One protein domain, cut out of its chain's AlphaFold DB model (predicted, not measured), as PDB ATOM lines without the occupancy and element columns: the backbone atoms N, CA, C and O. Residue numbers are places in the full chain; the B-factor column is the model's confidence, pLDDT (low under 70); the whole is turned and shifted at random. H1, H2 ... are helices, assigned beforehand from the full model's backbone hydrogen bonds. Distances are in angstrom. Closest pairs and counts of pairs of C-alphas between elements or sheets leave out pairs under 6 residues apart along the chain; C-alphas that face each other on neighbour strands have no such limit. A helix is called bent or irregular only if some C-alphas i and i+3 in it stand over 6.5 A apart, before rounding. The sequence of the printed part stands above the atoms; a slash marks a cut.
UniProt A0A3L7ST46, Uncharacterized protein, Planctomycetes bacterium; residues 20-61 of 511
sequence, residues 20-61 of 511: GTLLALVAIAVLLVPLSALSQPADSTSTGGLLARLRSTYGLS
ATOM      1  N   GLY A  20     -25.422  46.976  42.026       78.56
ATOM      2  CA  GLY A  20     -24.514  47.697  41.123       78.56
ATOM      3  C   GLY A  20     -23.027  47.447  41.406       78.56
ATOM      4  O   GLY A  20     -22.235  47.328  40.476       78.56
ATOM      5  N   THR A  21     -22.644  47.300  42.678       80.81
ATOM      6  CA  THR A  21     -21.272  46.947  43.080       80.81
ATOM      7  C   THR A  21     -20.939  45.515  42.682       80.81
ATOM      8  O   THR A  21     -19.846  45.256  42.186       80.81
ATOM      9  N   LEU A  22     -21.892  44.593  42.844       82.81
ATOM     10  CA  LEU A  22     -21.727  43.209  42.412       82.81
ATOM     11  C   LEU A  22     -21.521  43.115  40.895       82.81
ATOM     12  O   LEU A  22     -20.594  42.453  40.439       82.81
ATOM     13  N   LEU A  23     -22.342  43.832  40.123       86.38
ATOM     14  CA  LEU A  23     -22.220  43.936  38.668       86.38
ATOM     15  C   LEU A  23     -20.855  44.490  38.245       86.38
ATOM     16  O   LEU A  23     -20.232  43.941  37.339       86.38
ATOM     17  N   ALA A  24     -20.363  45.530  38.924       81.44
ATOM     18  CA  ALA A  24     -19.044  46.097  38.660       81.44
ATOM     19  C   ALA A  24     -17.908  45.105  38.969       81.44
ATOM     20  O   ALA A  24     -16.994  44.962  38.162       81.44
ATOM     21  N   LEU A  25     -17.970  44.382  40.092       84.12
ATOM     22  CA  LEU A  25     -16.967  43.371  40.448       84.12
ATOM     23  C   LEU A  25     -16.966  42.190  39.473       84.12
ATOM     24  O   LEU A  25     -15.898  41.733  39.073       84.12
ATOM     25  N   VAL A  26     -18.146  41.732  39.045       87.81
ATOM     26  CA  VAL A  26     -18.273  40.701  38.008       87.81
ATOM     27  C   VAL A  26     -17.705  41.207  36.683       87.81
ATOM     28  O   VAL A  26     -16.937  40.491  36.049       87.81
ATOM     29  N   ALA A  27     -18.000  42.446  36.285       86.38
ATOM     30  CA  ALA A  27     -17.434  43.043  35.077       86.38
ATOM     31  C   ALA A  27     -15.899  43.154  35.148       86.38
ATOM     32  O   ALA A  27     -15.223  42.805  34.184       86.38
ATOM     33  N   ILE A  28     -15.336  43.564  36.292       84.62
ATOM     34  CA  ILE A  28     -13.882  43.588  36.521       84.62
ATOM     35  C   ILE A  28     -13.299  42.175  36.410       84.62
ATOM     36  O   ILE A  28     -12.333  41.980  35.681       84.62
ATOM     37  N   ALA A  29     -13.897  41.180  37.070       84.94
ATOM     38  CA  ALA A  29     -13.438  39.793  37.000       84.94
ATOM     39  C   ALA A  29     -13.473  39.248  35.562       84.94
ATOM     40  O   ALA A  29     -12.513  38.621  35.120       84.94
ATOM     41  N   VAL A  30     -14.534  39.551  34.805       89.00
ATOM     42  CA  VAL A  30     -14.657  39.186  33.385       89.00
ATOM     43  C   VAL A  30     -13.587  39.872  32.535       89.00
ATOM     44  O   VAL A  30     -13.022  39.221  31.664       89.00
ATOM     45  N   LEU A  31     -13.264  41.143  32.791       85.06
ATOM     46  CA  LEU A  31     -12.203  41.868  32.080       85.06
ATOM     47  C   LEU A  31     -10.794  41.367  32.437       85.06
ATOM     48  O   LEU A  31      -9.906  41.386  31.585       85.06
ATOM     49  N   LEU A  32     -10.583  40.876  33.663       83.62
ATOM     50  CA  LEU A  32      -9.301  40.320  34.105       83.62
ATOM     51  C   LEU A  32      -8.936  39.011  33.392       83.62
ATOM     52  O   LEU A  32      -7.751  38.741  33.218       83.62
ATOM     53  N   VAL A  33      -9.912  38.218  32.937       84.06
ATOM     54  CA  VAL A  33      -9.662  36.950  32.221       84.06
ATOM     55  C   VAL A  33      -8.914  37.150  30.888       84.06
ATOM     56  O   VAL A  33      -7.830  36.581  30.740       84.06
ATOM     57  N   PRO A  34      -9.402  37.954  29.916       85.00
ATOM     58  CA  PRO A  34      -8.669  38.209  28.678       85.00
ATOM     59  C   PRO A  34      -7.382  39.002  28.926       85.00
ATOM     60  O   PRO A  34      -6.385  38.748  28.253       85.00
ATOM     61  N   LEU A  35      -7.365  39.912  29.912       80.75
ATOM     62  CA  LEU A  35      -6.146  40.621  30.310       80.75
ATOM     63  C   LEU A  35      -5.067  39.645  30.780       80.75
ATOM     64  O   LEU A  35      -3.957  39.713  30.272       80.75
ATOM     65  N   SER A  36      -5.400  38.705  31.666       81.12
ATOM     66  CA  SER A  36      -4.477  37.674  32.152       81.12
ATOM     67  C   SER A  36      -3.951  36.801  31.008       81.12
ATOM     68  O   SER A  36      -2.742  36.641  30.853       81.12
ATOM     69  N   ALA A  37      -4.834  36.332  30.118       82.25
ATOM     70  CA  ALA A  37      -4.439  35.539  28.951       82.25
ATOM     71  C   ALA A  37      -3.494  36.293  27.987       82.25
ATOM     72  O   ALA A  37      -2.658  35.681  27.317       82.25
ATOM     73  N   LEU A  38      -3.610  37.622  27.910       83.00
ATOM     74  CA  LEU A  38      -2.740  38.473  27.100       83.00
ATOM     75  C   LEU A  38      -1.422  38.812  27.809       83.00
ATOM     76  O   LEU A  38      -0.370  38.753  27.171       83.00
ATOM     77  N   SER A  39      -1.468  39.191  29.088       78.50
ATOM     78  CA  SER A  39      -0.390  39.910  29.780       78.50
ATOM     79  C   SER A  39       0.422  39.085  30.775       78.50
ATOM     80  O   SER A  39       1.461  39.578  31.215       78.50
ATOM     81  N   GLN A  40      -0.001  37.862  31.118       82.38
ATOM     82  CA  GLN A  40       0.718  37.033  32.085       82.38
ATOM     83  C   GLN A  40       2.183  36.826  31.637       82.38
ATOM     84  O   GLN A  40       2.410  36.370  30.511       82.38
ATOM     85  N   PRO A  41       3.181  37.164  32.471       78.00
ATOM     86  CA  PRO A  41       4.589  36.941  32.148       78.00
ATOM     87  C   PRO A  41       4.912  35.442  32.117       78.00
ATOM     88  O   PRO A  41       4.180  34.635  32.691       78.00
ATOM     89  N   ALA A  42       5.997  35.061  31.439       79.31
ATOM     90  CA  ALA A  42       6.502  33.694  31.524       79.31
ATOM     91  C   ALA A  42       7.192  33.462  32.878       79.31
ATOM     92  O   ALA A  42       7.791  34.380  33.438       79.31
ATOM     93  N   ASP A  43       7.130  32.245  33.404       80.00
ATOM     94  CA  ASP A  43       7.837  31.819  34.614       80.00
ATOM     95  C   ASP A  43       8.449  30.420  34.413       80.00
ATOM     96  O   ASP A  43       8.422  29.869  33.312       80.00
ATOM     97  N   SER A  44       9.017  29.823  35.466       73.38
ATOM     98  CA  SER A  44       9.648  28.496  35.387       73.38
ATOM     99  C   SER A  44       8.681  27.355  35.032       73.38
ATOM    100  O   SER A  44       9.126  26.243  34.763       73.38
ATOM    101  N   THR A  45       7.370  27.600  35.064       75.94
ATOM    102  CA  THR A  45       6.304  26.604  34.888       75.94
ATOM    103  C   THR A  45       5.367  26.905  33.715       75.94
ATOM    104  O   THR A  45       4.644  26.017  33.265       75.94
ATOM    105  N   SER A  46       5.381  28.131  33.190       79.19
ATOM    106  CA  SER A  46       4.484  28.607  32.140       79.19
ATOM    107  C   SER A  46       5.216  29.498  31.143       79.19
ATOM    108  O   SER A  46       5.922  30.429  31.509       79.19
ATOM    109  N   THR A  47       4.941  29.308  29.850       75.69
ATOM    110  CA  THR A  47       5.401  30.208  28.774       75.69
ATOM    111  C   THR A  47       4.736  31.596  28.804       75.69
ATOM    112  O   THR A  47       4.959  32.406  27.906       75.69
ATOM    113  N   GLY A  48       3.851  31.849  29.775       82.94
ATOM    114  CA  GLY A  48       3.074  33.076  29.905       82.94
ATOM    115  C   GLY A  48       1.926  33.197  28.895       82.94
ATOM    116  O   GLY A  48       1.621  32.273  28.122       82.94
ATOM    117  N   GLY A  49       1.284  34.366  28.926       85.31
ATOM    118  CA  GLY A  49       0.238  34.800  28.006       85.31
ATOM    119  C   GLY A  49       0.772  35.149  26.612       85.31
ATOM    120  O   GLY A  49       1.969  35.049  26.333       85.31
ATOM    121  N   LEU A  50      -0.118  35.572  25.709       83.62
ATOM    122  CA  LEU A  50       0.229  35.825  24.302       83.62
ATOM    123  C   LEU A  50       1.391  36.822  24.140       83.62
ATOM    124  O   LEU A  50       2.275  36.593  23.318       83.62
ATOM    125  N   LEU A  51       1.428  37.901  24.929       81.62
ATOM    126  CA  LEU A  51       2.491  38.907  24.831       81.62
ATOM    127  C   LEU A  51       3.853  38.367  25.276       81.62
ATOM    128  O   LEU A  51       4.852  38.691  24.642       81.62
ATOM    129  N   ALA A  52       3.913  37.539  26.324       81.62
ATOM    130  CA  ALA A  52       5.162  36.920  26.771       81.62
ATOM    131  C   ALA A  52       5.718  35.965  25.704       81.62
ATOM    132  O   ALA A  52       6.901  36.026  25.369       81.62
ATOM    133  N   ARG A  53       4.838  35.172  25.081       80.94
ATOM    134  CA  ARG A  53       5.201  34.290  23.963       80.94
ATOM    135  C   ARG A  53       5.693  35.077  22.758       80.94
ATOM    136  O   ARG A  53       6.751  34.762  22.235       80.94
ATOM    137  N   LEU A  54       4.981  36.131  22.348       81.19
ATOM    138  CA  LEU A  54       5.420  36.993  21.244       81.19
ATOM    139  C   LEU A  54       6.764  37.660  21.561       81.19
ATOM    140  O   LEU A  54       7.634  37.695  20.697       81.19
ATOM    141  N   ARG A  55       6.977  38.140  22.794       76.94
ATOM    142  CA  ARG A  55       8.277  38.686  23.211       76.94
ATOM    143  C   ARG A  55       9.383  37.642  23.102       76.94
ATOM    144  O   ARG A  55      10.415  37.947  22.521       76.94
ATOM    145  N   SER A  56       9.144  36.415  23.561       75.94
ATOM    146  CA  SER A  56      10.098  35.312  23.425       75.94
ATOM    147  C   SER A  56      10.389  34.980  21.952       75.94
ATOM    148  O   SER A  56      11.549  34.985  21.544       75.94
ATOM    149  N   THR A  57       9.353  34.807  21.123       77.19
ATOM    150  CA  THR A  57       9.483  34.481  19.691       77.19
ATOM    151  C   THR A  57      10.241  35.554  18.913       77.19
ATOM    152  O   THR A  57      11.099  35.236  18.093       77.19
ATOM    153  N   TYR A  58       9.947  36.831  19.166       72.62
ATOM    154  CA  TYR A  58      10.608  37.952  18.494       72.62
ATOM    155  C   TYR A  58      11.887  38.416  19.210       72.62
ATOM    156  O   TYR A  58      12.502  39.397  18.792       72.62
ATOM    157  N   GLY A  59      12.305  37.727  20.277       65.00
ATOM    158  CA  GLY A  59      13.482  38.080  21.070       65.00
ATOM    159  C   GLY A  59      13.422  39.484  21.684       65.00
ATOM    160  O   GLY A  59      14.452  40.135  21.834       65.00
ATOM    161  N   LEU A  60      12.227  39.983  21.989       68.94
ATOM    162  CA  LEU A  60      12.040  41.242  22.701       68.94
ATOM    163  C   LEU A  60      12.381  41.038  24.185       68.94
ATOM    164  O   LEU A  60      12.018  40.024  24.778       68.94
ATOM    165  N   SER A  61      13.060  42.019  24.776       64.44
ATOM    166  CA  SER A  61      13.478  42.030  26.185       64.44
ATOM    167  C   SER A  61      12.320  41.768  27.163       64.44
ATOM    168  O   SER A  61      11.208  42.258  26.934       64.44
TER     169      SER A  61
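Overview. This is residues 20 to 61 of the 511 residues of an uncharacterized protein of Planctomycetes bacterium (UniProt A0A3L7ST46). One long helix, H1, makes most of a rod, and a short helix, H2, carries the line on past its end in nearly the same direction. Between them the link loops out to one side around Ser 44 and folds back, and residues 20 to 33 of H1 stand free. The printed part has 42 residues with two named helices, H1 then H2, and no named strand; the class is all helix. It is only just extended, close to loose, with a radius of gyration of the C-alphas of 13.8 A and spans of 44 by 19 by 12 A.

Along the chain. H1, residues 20 to 39, begins at C-alpha 20 (-24.514, 47.697, 41.123) and is 27.8 A long from first to last C-alpha. It has a kink of 26 degrees near residue 33. It is neither bent nor irregular, but only just: C-alphas 31 and 34 are 6.1 A apart. H2, residues 50 to 57, is 10.4 A long and ends at C-alpha 57 (9.483, 34.481, 19.691).

Arrangement. H1 touches H2 with residues 37 to 39 alone; the closest C-alphas, those of Leu 38 and Leu 50, are 4.9 A apart. They run the same way at a shallow tilt of 12 degrees. Every O i to N i+4 pair is within hydrogen-bond range in H2, and 15 of 16 in H1.

Size, cuts and confidence. The two C-alphas farthest apart, those of Gly 20 and Gly 59, are 44.0 A apart. The printed part has no cut, and the link from H1 to H2, 10 residues, is short. Mean pLDDT of the printed part is 80.3; residues 59 to 61 are under 70.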